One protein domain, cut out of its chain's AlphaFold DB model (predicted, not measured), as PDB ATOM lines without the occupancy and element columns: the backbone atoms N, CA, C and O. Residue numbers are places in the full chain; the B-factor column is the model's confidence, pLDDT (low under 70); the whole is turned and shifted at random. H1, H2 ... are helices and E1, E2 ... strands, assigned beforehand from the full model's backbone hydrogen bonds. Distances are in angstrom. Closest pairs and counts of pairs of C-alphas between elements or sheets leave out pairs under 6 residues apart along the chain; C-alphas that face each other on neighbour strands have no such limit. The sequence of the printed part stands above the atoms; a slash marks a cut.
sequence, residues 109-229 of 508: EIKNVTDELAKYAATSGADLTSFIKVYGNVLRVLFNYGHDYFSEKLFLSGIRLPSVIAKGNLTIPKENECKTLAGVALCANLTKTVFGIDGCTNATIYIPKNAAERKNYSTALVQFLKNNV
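This is residues 109 to 229 of the 508 residues of the protein "(pine wood nematode) hypothetical protein" of Bursaphelenchus xylophilus (UniProt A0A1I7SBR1). Three long helices, H1, H2 and H6, make a bundle, and a fourth, H5, packs along H2 on the side away from H1. Beside H5 lies a short two-stranded sheet, E1 and E2, of which E2 is the strand nearer to H5; the short helix H3 is close to E1 and the short helix H4 close to E2. The printed part has 121 residues, with six named helices and two named strands in the order H1, H2, H3, E1, H4, H5, E2, H6; the sheet, in the order E1, E2, is parallel and the class is mostly helix. The whole is compact, with a radius of gyration of the C-alphas of 13.2 A, and rounded, spanning 35 by 28 by 26 A.

H1, residues 109 to 121, begins with C-alpha 109 at (22.765, 55.511, -15.596) and is 18.2 A long. H2, residues 128 to 144, is 23.8 A long. H3, residues 152 to 155, precedes strand E1, residues 159 to 161. H4, residues 178 to 182, is followed by H5, residues 184 to 195, which is 16.6 A long and begins with C-alpha 184 at (36.589, 42.791, 5.236). E2, residues 203 to 205, leads to H6, residues 211 to 227, which is 24.3 A long and ends with C-alpha 227 at (15.269, 42.046, -19.876).

H1, H2 and H6 form a bundle, a group of helices running lengthwise together. H1 and H2 are a helical hairpin: they touch, closest at the C-alphas of Leu 117 and Val 134, 6.2 A apart, at a shallow tilt of 23 degrees, opposite ways. H1 touches H6, closest at the C-alphas of Ala 121 and Lys 215, 5.1 A apart, at a shallow tilt of 30 degrees, opposite ways. H2 and H6 are close but not clearly touching, with the C-alphas of Phe 131 and Arg 214 closest at 7.4 A. H5 touches H2 with residues 190 to 195 alone, closest at the C-alphas of Val 194 and Arg 140, 4.0 A apart, at a shallow tilt of 28 degrees, the same way. H4 and H5 touch only at the corner, closest at the C-alphas of Cys 178 and Cys 187, 5.7 A apart. E1, H4, H5 and E2 form a strand-helix-strand unit, two parallel neighbour strands with helices between them along the chain, and its crossover is right-handed. Across E1 and E2, N 161 and O 204 are within hydrogen-bond range at 2.9 A, and N 204 and O 159 at 2.8 A. The closest C-alphas of H5 and E2, those of Thr 191 and Ala 203, are 7.0 A apart; those of H3 and E1, Leu 154 and Arg 160, are 5.0 A apart; those of H4 and E2, Cys 178 and Ile 205, are 5.4 A apart. H3 touches no helix. In H1, H2, H4, H5 and H6 every O i to N i+4 pair is within hydrogen-bond range, while H3 is too short for such a pair.

The two C-alphas farthest apart, those of Thr 123 and Leu 156, are 36.0 A apart. The printed part has no cut. The link from E1 to H4, residues 162 to 177, is long. The mean pLDDT of the printed part is 89.2; it is under 70 at residue 157, residues 167 to 169 and residues 228 to 229.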
ATOM      1  N   GLU A 109      21.917  56.129 -16.613       89.50
ATOM      2  CA  GLU A 109      22.765  55.511 -15.596       89.50
ATOM      3  C   GLU A 109      22.743  53.978 -15.672       89.50
ATOM      4  O   GLU A 109      23.804  53.352 -15.650       89.50
ATOM      5  N   ILE A 110      21.563  53.371 -15.845       88.44
ATOM      6  CA  ILE A 110      21.424  51.918 -16.032       88.44
ATOM      7  C   ILE A 110      22.146  51.474 -17.299       88.44
ATOM      8  O   ILE A 110      22.878  50.482 -17.271       88.44
ATOM      9  N   LYS A 111      22.002  52.227 -18.396       90.88
ATOM     10  CA  LYS A 111      22.723  51.953 -19.643       90.88
ATOM     11  C   LYS A 111      24.238  51.986 -19.429       90.88
ATOM     12  O   LYS A 111      24.916  51.026 -19.779       90.88
ATOM     13  N   ASN A 112      24.754  53.033 -18.787       94.31
ATOM     14  CA  ASN A 112      26.188  53.188 -18.533       94.31
ATOM     15  C   ASN A 112      26.760  52.032 -17.702       94.31
ATOM     16  O   ASN A 112      27.811  51.490 -18.040       94.31
ATOM     17  N   VAL A 113      26.060  51.626 -16.639       94.00
ATOM     18  CA  VAL A 113      26.502  50.515 -15.785       94.00
ATOM     19  C   VAL A 113      26.363  49.164 -16.497       94.00
ATOM     20  O   VAL A 113      27.224  48.299 -16.347       94.00
ATOM     21  N   THR A 114      25.335  48.989 -17.331       94.06
ATOM     22  CA  THR A 114      25.181  47.794 -18.179       94.06
ATOM     23  C   THR A 114      26.323  47.682 -19.190       94.06
ATOM     24  O   THR A 114      26.869  46.596 -19.381       94.06
ATOM     25  N   ASP A 115      26.728  48.797 -19.802       95.12
ATOM     26  CA  ASP A 115      27.843  48.851 -20.750       95.12
ATOM     27  C   ASP A 115      29.192  48.592 -20.054       95.12
ATOM     28  O   ASP A 115      30.036  47.871 -20.591       95.12
ATOM     29  N   GLU A 116      29.404  49.131 -18.848       95.62
ATOM     30  CA  GLU A 116      30.592  48.853 -18.025       95.62
ATOM     31  C   GLU A 116      30.684  47.360 -17.665       95.62
ATOM     32  O   GLU A 116      31.735  46.735 -17.828       95.62
ATOM     33  N   LEU A 117      29.562  46.756 -17.265       95.44
ATOM     34  CA  LEU A 117      29.472  45.329 -16.970       95.44
ATOM     35  C   LEU A 117      29.693  44.456 -18.212       95.44
ATOM     36  O   LEU A 117      30.385  43.442 -18.129       95.44
ATOM     37  N   ALA A 118      29.170  44.858 -19.371       95.56
ATOM     38  CA  ALA A 118      29.405  44.162 -20.633       95.56
ATOM     39  C   ALA A 118      30.884  44.212 -21.048       95.56
ATOM     40  O   ALA A 118      31.437  43.194 -21.472       95.56
ATOM     41  N   LYS A 119      31.549  45.362 -20.865       96.00
ATOM     42  CA  LYS A 119      32.999  45.497 -21.082       96.00
ATOM     43  C   LYS A 119      33.789  44.582 -20.153       96.00
ATOM     44  O   LYS A 119      34.697  43.901 -20.620       96.00
ATOM     45  N   TYR A 120      33.424  44.511 -18.871       94.69
ATOM     46  CA  TYR A 120      34.044  43.567 -17.939       94.69
ATOM     47  C   TYR A 120      33.832  42.110 -18.383       94.69
ATOM     48  O   TYR A 120      34.791  41.341 -18.445       94.69
ATOM     49  N   ALA A 121      32.604  41.734 -18.753       92.38
ATOM     50  CA  ALA A 121      32.257  40.378 -19.189       92.38
ATOM     51  C   ALA A 121      32.999  39.932 -20.466       92.38
ATOM     52  O   ALA A 121      33.186  38.734 -20.685       92.38
ATOM     53  N   ALA A 122      33.442  40.877 -21.299       93.06
ATOM     54  CA  ALA A 122      34.270  40.599 -22.473       93.06
ATOM     55  C   ALA A 122      35.727  40.227 -22.122       93.06
ATOM     56  O   ALA A 122      36.438  39.680 -22.965       93.06
ATOM     57  N   THR A 123      36.175  40.484 -20.890       91.00
ATOM     58  CA  THR A 123      37.505  40.084 -20.401       91.00
ATOM     59  C   THR A 123      37.528  38.621 -19.922       91.00
ATOM     60  O   THR A 123      36.543  37.886 -20.026       91.00
ATOM     61  N   SER A 124      38.661  38.159 -19.380       81.19
ATOM     62  CA  SER A 124      38.781  36.817 -18.786       81.19
ATOM     63  C   SER A 124      38.024  36.650 -17.460       81.19
ATOM     64  O   SER A 124      37.921  35.528 -16.971       81.19
ATOM     65  N   GLY A 125      37.524  37.735 -16.854       82.81
ATOM     66  CA  GLY A 125      36.930  37.707 -15.511       82.81
ATOM     67  C   GLY A 125      37.955  37.507 -14.384       82.81
ATOM     68  O   GLY A 125      37.583  37.250 -13.238       82.81
ATOM     69  N   ALA A 126      39.257  37.583 -14.687       85.50
ATOM     70  CA  ALA A 126      40.317  37.273 -13.729       85.50
ATOM     71  C   ALA A 126      40.368  38.263 -12.556       85.50
ATOM     72  O   ALA A 126      40.468  37.830 -11.408       85.50
ATOM     73  N   ASP A 127      40.232  39.563 -12.826       93.88
ATOM     74  CA  ASP A 127      40.351  40.611 -11.811       93.88
ATOM     75  C   ASP A 127      39.093  40.696 -10.928       93.88
ATOM     76  O   ASP A 127      38.019  41.133 -11.362       93.88
ATOM     77  N   LEU A 128      39.253  40.263  -9.675       94.00
ATOM     78  CA  LEU A 128      38.238  40.311  -8.624       94.00
ATOM     79  C   LEU A 128      37.926  41.748  -8.181       94.00
ATOM     80  O   LEU A 128      36.767  42.069  -7.925       94.00
ATOM     81  N   THR A 129      38.928  42.622  -8.107       95.31
ATOM     82  CA  THR A 129      38.747  44.009  -7.655       95.31
ATOM     83  C   THR A 129      37.946  44.799  -8.681       95.31
ATOM     84  O   THR A 129      36.986  45.485  -8.321       95.31
ATOM     85  N   SER A 130      38.275  44.646  -9.968       95.25
ATOM     86  CA  SER A 130      37.477  45.237 -11.048       95.25
ATOM     87  C   SER A 130      36.049  44.698 -11.062       95.25
ATOM     88  O   SER A 130      35.115  45.486 -11.195       95.25
ATOM     89  N   PHE A 131      35.851  43.389 -10.846       95.44
ATOM     90  CA  PHE A 131      34.503  42.826 -10.718       95.44
ATOM     91  C   PHE A 131      33.715  43.492  -9.593       95.44
ATOM     92  O   PHE A 131      32.612  43.973  -9.827       95.44
ATOM     93  N   ILE A 132      34.281  43.542  -8.382       95.75
ATOM     94  CA  ILE A 132      33.616  44.099  -7.198       95.75
ATOM     95  C   ILE A 132      33.222  45.557  -7.429       95.75
ATOM     96  O   ILE A 132      32.117  45.952  -7.063       95.75
ATOM     97  N   LYS A 133      34.085  46.348  -8.075       95.81
ATOM     98  CA  LYS A 133      33.787  47.741  -8.414       95.81
ATOM     99  C   LYS A 133      32.575  47.855  -9.345       95.81
ATOM    100  O   LYS A 133      31.631  48.578  -9.030       95.81
ATOM    101  N   VAL A 134      32.585  47.132 -10.466       95.56
ATOM    102  CA  VAL A 134      31.496  47.188 -11.456       95.56
ATOM    103  C   VAL A 134      30.203  46.614 -10.874       95.56
ATOM    104  O   VAL A 134      29.138  47.212 -11.003       95.56
ATOM    105  N   TYR A 135      30.286  45.493 -10.157       95.81
ATOM    106  CA  TYR A 135      29.140  44.873  -9.502       95.81
ATOM    107  C   TYR A 135      28.546  45.762  -8.401       95.81
ATOM    108  O   TYR A 135      27.327  45.891  -8.303       95.81
ATOM    109  N   GLY A 136      29.385  46.451  -7.624       96.12
ATOM    110  CA  GLY A 136      28.943  47.449  -6.653       96.12
ATOM    111  C   GLY A 136      28.168  48.596  -7.288       96.12
ATOM    112  O   GLY A 136      27.136  48.998  -6.753       96.12
ATOM    113  N   ASN A 137      28.596  49.069  -8.462       95.88
ATOM    114  CA  ASN A 137      27.848  50.066  -9.227       95.88
ATOM    115  C   ASN A 137      26.488  49.534  -9.698       95.88
ATOM    116  O   ASN A 137      25.501  50.262  -9.604       95.88
ATOM    117  N   VAL A 138      26.411  48.275 -10.149       94.88
ATOM    118  CA  VAL A 138      25.131  47.631 -10.503       94.88
ATOM    119  C   VAL A 138      24.196  47.608  -9.299       94.88
ATOM    120  O   VAL A 138      23.073  48.096  -9.385       94.88
ATOM    121  N   LEU A 139      24.662  47.091  -8.161       95.06
ATOM    122  CA  LEU A 139      23.865  47.012  -6.939       95.06
ATOM    123  C   LEU A 139      23.418  48.397  -6.452       95.06
ATOM    124  O   LEU A 139      22.259  48.551  -6.077       95.06
ATOM    125  N   ARG A 140      24.291  49.411  -6.509       95.81
ATOM    126  CA  ARG A 140      23.954  50.803  -6.176       95.81
ATOM    127  C   ARG A 140      22.822  51.336  -7.049       95.81
ATOM    128  O   ARG A 140      21.888  51.933  -6.531       95.81
ATOM    129  N   VAL A 141      22.893  51.134  -8.365       93.31
ATOM    130  CA  VAL A 141      21.841  51.588  -9.288       93.31
ATOM    131  C   VAL A 141      20.532  50.853  -9.007       93.31
ATOM    132  O   VAL A 141      19.496  51.493  -8.849       93.31
ATOM    133  N   LEU A 142      20.571  49.529  -8.850       92.00
ATOM    134  CA  LEU A 142      19.385  48.752  -8.482       92.00
ATOM    135  C   LEU A 142      18.779  49.225  -7.149       92.00
ATOM    136  O   LEU A 142      17.560  49.268  -7.016       92.00
ATOM    137  N   PHE A 143      19.604  49.609  -6.172       93.44
ATOM    138  CA  PHE A 143      19.132  50.150  -4.900       93.44
ATOM    139  C   PHE A 143      18.506  51.537  -5.081       93.44
ATOM    140  O   PHE A 143      17.356  51.743  -4.703       93.44
ATOM    141  N   ASN A 144      19.226  52.467  -5.711       92.19
ATOM    142  CA  ASN A 144      18.805  53.860  -5.879       92.19
ATOM    143  C   ASN A 144      17.517  54.020  -6.689       92.19
ATOM    144  O   ASN A 144      16.766  54.949  -6.420       92.19
ATOM    145  N   TYR A 145      17.270  53.134  -7.656       89.75
ATOM    146  CA  TYR A 145      16.048  53.148  -8.459       89.75
ATOM    147  C   TYR A 145      14.973  52.200  -7.931       89.75
ATOM    148  O   TYR A 145      13.992  51.946  -8.620       89.75
ATOM    149  N   GLY A 146      15.115  51.663  -6.719       88.69
ATOM    150  CA  GLY A 146      14.005  50.931  -6.132       88.69
ATOM    151  C   GLY A 146      13.763  49.582  -6.804       88.69
ATOM    152  O   GLY A 146      12.619  49.233  -7.016       88.69
ATOM    153  N   HIS A 147      14.772  48.815  -7.212       89.25
ATOM    154  CA  HIS A 147      14.539  47.523  -7.870       89.25
ATOM    155  C   HIS A 147      14.017  46.457  -6.878       89.25
ATOM    156  O   HIS A 147      14.442  46.424  -5.721       89.25
ATOM    157  N   ASP A 148      13.138  45.545  -7.318       85.94
ATOM    158  CA  ASP A 148      12.516  44.485  -6.483       85.94
ATOM    159  C   ASP A 148      13.516  43.511  -5.844       85.94
ATOM    160  O   ASP A 148      13.204  42.845  -4.861       85.94
ATOM    161  N   TYR A 149      14.730  43.443  -6.395       87.56
ATOM    162  CA  TYR A 149      15.836  42.666  -5.828       87.56
ATOM    163  C   TYR A 149      16.068  43.022  -4.352       87.56
ATOM    164  O   TYR A 149      16.237  42.132  -3.524       87.56
ATOM    165  N   PHE A 150      16.025  44.312  -4.008       88.81
ATOM    166  CA  PHE A 150      16.121  44.743  -2.620       88.81
ATOM    167  C   PHE A 150      14.742  44.683  -1.963       88.81
ATOM    168  O   PHE A 150      13.880  45.526  -2.206       88.81
ATOM    169  N   SER A 151      14.556  43.692  -1.097       84.12
ATOM    170  CA  SER A 151      13.393  43.565  -0.215       84.12
ATOM    171  C   SER A 151      13.844  43.587   1.245       84.12
ATOM    172  O   SER A 151      14.987  43.239   1.531       84.12
ATOM    173  N   GLU A 152      12.951  43.941   2.180       78.56
ATOM    174  CA  GLU A 152      13.246  43.921   3.629       78.56
ATOM    175  C   GLU A 152      13.763  42.554   4.124       78.56
ATOM    176  O   GLU A 152      14.508  42.496   5.099       78.56
ATOM    177  N   LYS A 153      13.465  41.455   3.415       79.94
ATOM    178  CA  LYS A 153      13.984  40.114   3.735       79.94
ATOM    179  C   LYS A 153      15.505  40.025   3.697       79.94
ATOM    180  O   LYS A 153      16.095  39.300   4.491       79.94
ATOM    181  N   LEU A 154      16.145  40.793   2.814       82.69
ATOM    182  CA  LEU A 154      17.605  40.866   2.718       82.69
ATOM    183  C   LEU A 154      18.251  41.533   3.943       82.69
ATOM    184  O   LEU A 154      19.473  41.622   4.015       82.69
ATOM    185  N   PHE A 155      17.440  42.028   4.880       82.62
ATOM    186  CA  PHE A 155      17.843  42.880   5.991       82.62
ATOM    187  C   PHE A 155      17.422  42.312   7.366       82.62
ATOM    188  O   PHE A 155      17.699  42.923   8.400       82.62
ATOM    189  N   LEU A 156      16.777  41.136   7.406       74.94
ATOM    190  CA  LEU A 156      16.246  40.516   8.632       74.94
ATOM    191  C   LEU A 156      17.340  40.221   9.670       74.94
ATOM    192  O   LEU A 156      17.262  40.685  10.806       74.94
ATOM    193  N   SER A 157      18.383  39.502   9.256       69.38
ATOM    194  CA  SER A 157      19.487  39.030  10.104       69.38
ATOM    195  C   SER A 157      20.816  39.717   9.770       69.38
ATOM    196  O   SER A 157      21.865  39.074   9.698       69.38
ATOM    197  N   GLY A 158      20.763  41.011   9.456       80.38
ATOM    198  CA  GLY A 158      21.866  41.745   8.831       80.38
ATOM    199  C   GLY A 158      21.668  41.903   7.327       80.38
ATOM    200  O   GLY A 158      20.636  41.522   6.785       80.38
ATOM    201  N   ILE A 159      22.654  42.494   6.650       86.06
ATOM    202  CA  ILE A 159      22.578  42.749   5.207       86.06
ATOM    203  C   ILE A 159      23.045  41.495   4.465       86.06
ATOM    204  O   ILE A 159      24.229  41.168   4.491       86.06
ATOM    205  N   ARG A 160      22.141  40.806   3.772       87.56
ATOM    206  CA  ARG A 160      22.441  39.628   2.953       87.56
ATOM    207  C   ARG A 160      22.037  39.882   1.511       87.56
ATOM    208  O   ARG A 160      20.858  39.984   1.206       87.56
ATOM    209  N   LEU A 161      23.021  39.989   0.626       89.44
ATOM    210  CA  LEU A 161      22.826  40.255  -0.798       89.44
ATOM    211  C   LEU A 161      23.201  39.001  -1.600       89.44
ATOM    212  O   LEU A 161      24.376  38.856  -1.963       89.44
ATOM    213  N   PRO A 162      22.255  38.068  -1.823       88.38
ATOM    214  CA  PRO A 162      22.510  36.862  -2.599       88.38
ATOM    215  C   PRO A 162      22.731  37.183  -4.082       88.38
ATOM    216  O   PRO A 162      22.787  38.332  -4.514       88.38
ATOM    217  N   SER A 163      22.903  36.144  -4.892       87.94
ATOM    218  CA  SER A 163      23.006  36.305  -6.341       87.94
ATOM    219  C   SER A 163      21.742  36.976  -6.901       87.94
ATOM    220  O   SER A 163      20.633  36.482  -6.712       87.94
ATOM    221  N   VAL A 164      21.910  38.077  -7.646       80.94
ATOM    222  CA  VAL A 164      20.797  38.830  -8.267       80.94
ATOM    223  C   VAL A 164      20.024  37.960  -9.264       80.94
ATOM    224  O   VAL A 164      18.826  38.148  -9.471       80.94
ATOM    225  N   ILE A 165      20.704  36.986  -9.874       82.25
ATOM    226  CA  ILE A 165      20.122  36.071 -10.864       82.25
ATOM    227  C   ILE A 165      19.549  34.791 -10.231       82.25
ATOM    228  O   ILE A 165      18.765  34.101 -10.881       82.25
ATOM    229  N   ALA A 166      19.899  34.471  -8.979       75.31
ATOM    230  CA  ALA A 166      19.356  33.325  -8.254       75.31
ATOM    231  C   ALA A 166      18.088  33.753  -7.502       75.31
ATOM    232  O   ALA A 166      18.134  34.191  -6.354       75.31
ATOM    233  N   LYS A 167      16.935  33.657  -8.168       61.72
ATOM    234  CA  LYS A 167      15.646  34.015  -7.563       61.72
ATOM    235  C   LYS A 167      15.365  33.112  -6.352       61.72
ATOM    236  O   LYS A 167      15.169  31.915  -6.514       61.72
ATOM    237  N   GLY A 168      15.322  33.697  -5.156       59.44
ATOM    238  CA  GLY A 168      14.739  33.075  -3.959       59.44
ATOM    239  C   GLY A 168      15.692  32.342  -3.010       59.44
ATOM    240  O   GLY A 168      15.287  32.078  -1.883       59.44
ATOM    241  N   ASN A 169      16.948  32.066  -3.386       67.75
ATOM    242  CA  ASN A 169      17.908  31.483  -2.441       67.75
ATOM    243  C   ASN A 169      18.623  32.592  -1.652       67.75
ATOM    244  O   ASN A 169      19.459  33.312  -2.197       67.75
ATOM    245  N   LEU A 170      18.278  32.735  -0.370       71.81
ATOM    246  CA  LEU A 170      18.913  33.694   0.545       71.81
ATOM    247  C   LEU A 170      20.250  33.186   1.107       71.81
ATOM    248  O   LEU A 170      20.994  33.965   1.707       71.81
ATOM    249  N   THR A 171      20.566  31.903   0.916       79.81
ATOM    250  CA  THR A 171      21.810  31.298   1.388       79.81
ATOM    251  C   THR A 171      22.948  31.624   0.430       79.81
ATOM    252  O   THR A 171      22.858  31.418  -0.782       79.81
ATOM    253  N   ILE A 172      24.044  32.130   0.989       84.25
ATOM    254  CA  ILE A 172      25.283  32.414   0.268       84.25
ATOM    255  C   ILE A 172      26.315  31.412   0.787       84.25
ATOM    256  O   ILE A 172      26.644  31.482   1.970       84.25
ATOM    257  N   PRO A 173      26.817  30.485  -0.049       87.62
ATOM    258  CA  PRO A 173      27.903  29.597   0.348       87.62
ATOM    259  C   PRO A 173      29.109  30.405   0.831       87.62
ATOM    260  O   PRO A 173      29.431  31.446   0.248       87.62
ATOM    261  N   LYS A 174      29.787  29.936   1.880       88.44
ATOM    262  CA  LYS A 174      30.888  30.665   2.531       88.44
ATOM    263  C   LYS A 174      32.011  31.030   1.555       88.44
ATOM    264  O   LYS A 174      32.581  32.120   1.628       88.44
ATOM    265  N   GLU A 175      32.305  30.143   0.611       92.00
ATOM    266  CA  GLU A 175      33.277  30.323  -0.471       92.00
ATOM    267  C   GLU A 175      32.876  31.385  -1.505       92.00
ATOM    268  O   GLU A 175      33.708  31.810  -2.304       92.00
ATOM    269  N   ASN A 176      31.616  31.819  -1.497       92.69
ATOM    270  CA  ASN A 176      31.079  32.883  -2.335       92.69
ATOM    271  C   ASN A 176      30.850  34.188  -1.559       92.69
ATOM    272  O   ASN A 176      30.358  35.161  -2.130       92.69
ATOM    273  N   GLU A 177      31.196  34.256  -0.276       93.94
ATOM    274  CA  GLU A 177      31.063  35.489   0.492       93.94
ATOM    275  C   GLU A 177      32.176  36.483   0.145       93.94
ATOM    276  O   GLU A 177      33.366  36.157   0.148       93.94
ATOM    277  N   CYS A 178      31.808  37.749  -0.074       94.75
ATOM    278  CA  CYS A 178      32.762  38.823  -0.353       94.75
ATOM    279  C   CYS A 178      33.855  38.944   0.722       94.75
ATOM    280  O   CYS A 178      35.022  39.133   0.389       94.75
ATOM    281  N   LYS A 179      33.511  38.774   2.007       93.94
ATOM    282  CA  LYS A 179      34.491  38.799   3.105       93.94
ATOM    283  C   LYS A 179      35.521  37.675   2.988       93.94
ATOM    284  O   LYS A 179      36.699  37.933   3.216       93.94
ATOM    285  N   THR A 180      35.088  36.476   2.604       94.00
ATOM    286  CA  THR A 180      35.960  35.311   2.405       94.00
ATOM    287  C   THR A 180      36.879  35.503   1.199       94.00
ATOM    288  O   THR A 180      38.068  35.219   1.288       94.00
ATOM    289  N   LEU A 181      36.352  36.014   0.082       94.00
ATOM    290  CA  LEU A 181      37.100  36.123  -1.178       94.00
ATOM    291  C   LEU A 181      37.974  37.379  -1.291       94.00
ATOM    292  O   LEU A 181      39.031  37.340  -1.914       94.00
ATOM    293  N   ALA A 182      37.514  38.502  -0.744       93.56
ATOM    294  CA  ALA A 182      38.076  39.833  -0.989       93.56
ATOM    295  C   ALA A 182      38.501  40.571   0.294       93.56
ATOM    296  O   ALA A 182      39.096  41.647   0.224       93.56
ATOM    297  N   GLY A 183      38.207  40.003   1.466       93.56
ATOM    298  CA  GLY A 183      38.520  40.593   2.762       93.56
ATOM    299  C   GLY A 183      37.503  41.636   3.238       93.56
ATOM    300  O   GLY A 183      36.690  42.183   2.489       93.56
ATOM    301  N   VAL A 184      37.562  41.930   4.540       92.06
ATOM    302  CA  VAL A 184      36.589  42.791   5.236       92.06
ATOM    303  C   VAL A 184      36.589  44.226   4.701       92.06
ATOM    304  O   VAL A 184      35.518  44.795   4.510       92.06
ATOM    305  N   ALA A 185      37.762  44.806   4.428       92.44
ATOM    306  CA  ALA A 185      37.877  46.201   3.996       92.44
ATOM    307  C   ALA A 185      37.224  46.446   2.625       92.44
ATOM    308  O   ALA A 185      36.450  47.391   2.463       92.44
ATOM    309  N   LEU A 186      37.484  45.570   1.649       92.00
ATOM    310  CA  LEU A 186      36.897  45.696   0.316       92.00
ATOM    311  C   LEU A 186      35.385  45.429   0.345       92.00
ATOM    312  O   LEU A 186      34.628  46.155  -0.295       92.00
ATOM    313  N   CYS A 187      34.934  44.462   1.151       92.19
ATOM    314  CA  CYS A 187      33.509  44.206   1.359       92.19
ATOM    315  C   CYS A 187      32.791  45.390   2.029       92.19
ATOM    316  O   CYS A 187      31.682  45.733   1.632       92.19
ATOM    317  N   ALA A 188      33.405  46.041   3.021       91.44
ATOM    318  CA  ALA A 188      32.833  47.225   3.663       91.44
ATOM    319  C   ALA A 188      32.708  48.399   2.675       91.44
ATOM    320  O   ALA A 188      31.674  49.068   2.640       91.44
ATOM    321  N   ASN A 189      33.720  48.601   1.823       93.75
ATOM    322  CA  ASN A 189      33.667  49.595   0.749       93.75
ATOM    323  C   ASN A 189      32.565  49.284  -0.267       93.75
ATOM    324  O   ASN A 189      31.845  50.194  -0.664       93.75
ATOM    325  N   LEU A 190      32.390  48.014  -0.643       94.62
ATOM    326  CA  LEU A 190      31.293  47.591  -1.512       94.62
ATOM    327  C   LEU A 190      29.938  47.967  -0.900       94.62
ATOM    328  O   LEU A 190      29.125  48.610  -1.558       94.62
ATOM    329  N   THR A 191      29.710  47.648   0.373       92.94
ATOM    330  CA  THR A 191      28.468  48.002   1.073       92.94
ATOM    331  C   THR A 191      28.235  49.514   1.114       92.94
ATOM    332  O   THR A 191      27.121  49.974   0.848       92.94
ATOM    333  N   LYS A 192      29.291  50.301   1.366       94.62
ATOM    334  CA  LYS A 192      29.244  51.767   1.278       94.62
ATOM    335  C   LYS A 192      28.853  52.232  -0.124       94.62
ATOM    336  O   LYS A 192      28.019  53.121  -0.245       94.62
ATOM    337  N   THR A 193      29.415  51.639  -1.177       95.75
ATOM    338  CA  THR A 193      29.060  51.961  -2.567       95.75
ATOM    339  C   THR A 193      27.588  51.681  -2.856       95.75
ATOM    340  O   THR A 193      26.945  52.514  -3.487       95.75
ATOM    341  N   VAL A 194      27.045  50.550  -2.389       95.50
ATOM    342  CA  VAL A 194      25.645  50.173  -2.647       95.50
ATOM    343  C   VAL A 194      24.667  51.122  -1.959       95.50
ATOM    344  O   VAL A 194      23.768  51.643  -2.612       95.50
ATOM    345  N   PHE A 195      24.833  51.351  -0.654       94.19
ATOM    346  CA  PHE A 195      23.828  52.062   0.148       94.19
ATOM    347  C   PHE A 195      24.134  53.550   0.352       94.19
ATOM    348  O   PHE A 195      23.261  54.321   0.756       94.19
ATOM    349  N   GLY A 196      25.373  53.973   0.095       94.38
ATOM    350  CA  GLY A 196      25.846  55.318   0.411       94.38
ATOM    351  C   GLY A 196      25.905  55.590   1.915       94.38
ATOM    352  O   GLY A 196      25.673  56.727   2.317       94.38
ATOM    353  N   ILE A 197      26.155  54.559   2.731       90.81
ATOM    354  CA  ILE A 197      26.215  54.642   4.196       90.81
ATOM    355  C   ILE A 197      27.553  54.079   4.688       90.81
ATOM    356  O   ILE A 197      27.971  52.993   4.282       90.81
ATOM    357  N   ASP A 198      28.211  54.813   5.581       89.25
ATOM    358  CA  ASP A 198      29.432  54.377   6.258       89.25
ATOM    359  C   ASP A 198      29.137  53.417   7.421       89.25
ATOM    360  O   ASP A 198      28.119  53.526   8.099       89.25
ATOM    361  N   GLY A 199      30.050  52.479   7.689       82.19
ATOM    362  CA  GLY A 199      29.977  51.616   8.878       82.19
ATOM    363  C   GLY A 199      29.140  50.339   8.740       82.19
ATOM    364  O   GLY A 199      29.086  49.554   9.683       82.19
ATOM    365  N   CYS A 200      28.559  50.051   7.570       81.56
ATOM    366  CA  CYS A 200      27.913  48.761   7.290       81.56
ATOM    367  C   CYS A 200      28.937  47.622   7.090       81.56
ATOM    368  O   CYS A 200      29.125  47.103   5.988       81.56
ATOM    369  N   THR A 201      29.615  47.210   8.161       78.19
ATOM    370  CA  THR A 201      30.603  46.116   8.129       78.19
ATOM    371  C   THR A 201      29.956  44.731   8.205       78.19
ATOM    372  O   THR A 201      30.583  43.736   7.835       78.19
ATOM    373  N   ASN A 202      28.694  44.637   8.638       77.00
ATOM    374  CA  ASN A 202      27.996  43.369   8.853       77.00
ATOM    375  C   ASN A 202      27.142  42.918   7.652       77.00
ATOM    376  O   ASN A 202      26.007  42.474   7.815       77.00
ATOM    377  N   ALA A 203      27.691  43.063   6.443       87.19
ATOM    378  CA  ALA A 203      27.065  42.591   5.212       87.19
ATOM    379  C   ALA A 203      27.709  41.295   4.700       87.19
ATOM    380  O   ALA A 203      28.935  41.153   4.727       87.19
ATOM    381  N   THR A 204      26.881  40.387   4.195       90.56
ATOM    382  CA  THR A 204      27.272  39.201   3.432       90.56
ATOM    383  C   THR A 204      26.792  39.395   2.001       90.56
ATOM    384  O   THR A 204      25.594  39.482   1.745       90.56
ATOM    385  N   ILE A 205      27.732  39.504   1.065       93.00
ATOM    386  CA  ILE A 205      27.448  39.806  -0.341       93.00
ATOM    387  C   ILE A 205      27.993  38.670  -1.197       93.00
ATOM    388  O   ILE A 205      29.159  38.302  -1.048       93.00
ATOM    389  N   TYR A 206      27.156  38.134  -2.084       94.69
ATOM    390  CA  TYR A 206      27.535  37.088  -3.026       94.69
ATOM    391  C   TYR A 206      28.543  37.610  -4.052       94.69
ATOM    392  O   TYR A 206      28.304  38.622  -4.714       94.69
ATOM    393  N   ILE A 207      29.642  36.878  -4.214       94.50
ATOM    394  CA  ILE A 207      30.681  37.095  -5.214       94.50
ATOM    395  C   ILE A 207      31.042  35.737  -5.852       94.50
ATOM    396  O   ILE A 207      31.316  34.769  -5.136       94.50
ATOM    397  N   PRO A 208      31.070  35.619  -7.193       93.69
ATOM    398  CA  PRO A 208      31.484  34.380  -7.849       93.69
ATOM    399  C   PRO A 208      32.969  34.068  -7.590       93.69
ATOM    400  O   PRO A 208      33.836  34.944  -7.724       93.69
ATOM    401  N   LYS A 209      33.277  32.813  -7.230       93.81
ATOM    402  CA  LYS A 209      34.578  32.448  -6.629       93.81
ATOM    403  C   LYS A 209      35.741  32.517  -7.616       93.81
ATOM    404  O   LYS A 209      36.819  33.012  -7.287       93.81
ATOM    405  N   ASN A 210      35.531  32.080  -8.856       94.94
ATOM    406  CA  ASN A 210      36.578  32.003  -9.878       94.94
ATOM    407  C   ASN A 210      36.269  32.876 -11.104       94.94
ATOM    408  O   ASN A 210      35.179  33.424 -11.255       94.94
ATOM    409  N   ALA A 211      37.270  33.028 -11.972       95.00
ATOM    410  CA  ALA A 211      37.203  33.912 -13.133       95.00
ATOM    411  C   ALA A 211      36.105  33.514 -14.135       95.00
ATOM    412  O   ALA A 211      35.375  34.377 -14.626       95.00
ATOM    413  N   ALA A 212      35.949  32.211 -14.390       94.94
ATOM    414  CA  ALA A 212      34.927  31.686 -15.290       94.94
ATOM    415  C   ALA A 212      33.512  31.974 -14.763       94.94
ATOM    416  O   ALA A 212      32.661  32.463 -15.506       94.94
ATOM    417  N   GLU A 213      33.277  31.752 -13.469       94.19
ATOM    418  CA  GLU A 213      32.003  32.082 -12.830       94.19
ATOM    419  C   GLU A 213      31.729  33.586 -12.839       94.19
ATOM    420  O   GLU A 213      30.612  33.988 -13.150       94.19
ATOM    421  N   ARG A 214      32.734  34.435 -12.566       95.38
ATOM    422  CA  ARG A 214      32.573  35.898 -12.649       95.38
ATOM    423  C   ARG A 214      32.174  36.344 -14.045       95.38
ATOM    424  O   ARG A 214      31.259  37.154 -14.183       95.38
ATOM    425  N   LYS A 215      32.825  35.809 -15.079       94.06
ATOM    426  CA  LYS A 215      32.469  36.078 -16.475       94.06
ATOM    427  C   LYS A 215      31.026  35.670 -16.777       94.06
ATOM    428  O   LYS A 215      30.242  36.513 -17.207       94.06
ATOM    429  N   ASN A 216      30.658  34.423 -16.485       93.56
ATOM    430  CA  ASN A 216      29.315  33.896 -16.740       93.56
ATOM    431  C   ASN A 216      28.236  34.680 -15.980       93.56
ATOM    432  O   ASN A 216      27.215  35.053 -16.558       93.56
ATOM    433  N   TYR A 217      28.489  34.990 -14.707       94.44
ATOM    434  CA  TYR A 217      27.605  35.807 -13.880       94.44
ATOM    435  C   TYR A 217      27.432  37.213 -14.458       94.44
ATOM    436  O   TYR A 217      26.314  37.708 -14.543       94.44
ATOM    437  N   SER A 218      28.520  37.840 -14.912       95.38
ATOM    438  CA  SER A 218      28.478  39.182 -15.500       95.38
ATOM    439  C   SER A 218      27.671  39.188 -16.799       95.38
ATOM    440  O   SER A 218      26.833  40.062 -16.994       95.38
ATOM    441  N   THR A 219      27.853  38.183 -17.664       94.25
ATOM    442  CA  THR A 219      27.042  38.003 -18.878       94.25
ATOM    443  C   THR A 219      25.559  37.817 -18.548       94.25
ATOM    444  O   THR A 219      24.714  38.471 -19.161       94.25
ATOM    445  N   ALA A 220      25.230  36.973 -17.567       93.50
ATOM    446  CA  ALA A 220      23.853  36.765 -17.128       93.50
ATOM    447  C   ALA A 220      23.238  38.047 -16.546       93.50
ATOM    448  O   ALA A 220      22.092  38.373 -16.845       93.50
ATOM    449  N   LEU A 221      24.011  38.811 -15.775       92.56
ATOM    450  CA  LEU A 221      23.571  40.066 -15.177       92.56
ATOM    451  C   LEU A 221      23.365  41.172 -16.231       92.56
ATOM    452  O   LEU A 221      22.409  41.932 -16.123       92.56
ATOM    453  N   VAL A 222      24.164  41.216 -17.306       94.00
ATOM    454  CA  VAL A 222      23.888  42.091 -18.466       94.00
ATOM    455  C   VAL A 222      22.540  41.748 -19.099       94.00
ATOM    456  O   VAL A 222      21.755  42.647 -19.389       94.00
ATOM    457  N   GLN A 223      22.252  40.461 -19.315       92.06
ATOM    458  CA  GLN A 223      20.961  40.041 -19.874       92.06
ATOM    459  C   GLN A 223      19.809  40.353 -18.921       92.06
ATOM    460  O   GLN A 223      18.761  40.828 -19.348       92.06
ATOM    461  N   PHE A 224      20.020  40.154 -17.621       90.00
ATOM    462  CA  PHE A 224      19.065  40.530 -16.590       90.00
ATOM    463  C   PHE A 224      18.721  42.024 -16.656       90.00
ATOM    464  O   PHE A 224      17.541  42.358 -16.713       90.00
ATOM    465  N   LEU A 225      19.725  42.907 -16.721       89.38
ATOM    466  CA  LEU A 225      19.521  44.357 -16.801       89.38
ATOM    467  C   LEU A 225      18.857  44.799 -18.112       89.38
ATOM    468  O   LEU A 225      18.186  45.820 -18.132       89.38
ATOM    469  N   LYS A 226      19.006  44.039 -19.203       87.44
ATOM    470  CA  LYS A 226      18.303  44.314 -20.467       87.44
ATOM    471  C   LYS A 226      16.844  43.852 -20.450       87.44
ATOM    472  O   LYS A 226      16.005  44.504 -21.061       87.44
ATOM    473  N   ASN A 227      16.552  42.746 -19.764       82.12
ATOM    474  CA  ASN A 227      15.269  42.046 -19.876       82.12
ATOM    475  C   ASN A 227      14.305  42.294 -18.702       82.12
ATOM    476  O   ASN A 227      13.098  42.245 -18.903       82.12
ATOM    477  N   ASN A 228      14.800  42.550 -17.486       67.88
ATOM    478  CA  ASN A 228      13.980  42.643 -16.262       67.88
ATOM    479  C   ASN A 228      13.762  44.087 -15.786       67.88
ATOM    480  O   ASN A 228      13.670  44.367 -14.597       67.88
ATOM    481  N   VAL A 229      13.665  45.010 -16.737       61.81
ATOM    482  CA  VAL A 229      13.431  46.448 -16.520       61.81
ATOM    483  C   VAL A 229      11.937  46.797 -16.413       61.81
ATOM    484  O   VAL A 229      11.564  47.956 -16.216       61.81
TER     485      VAL A 229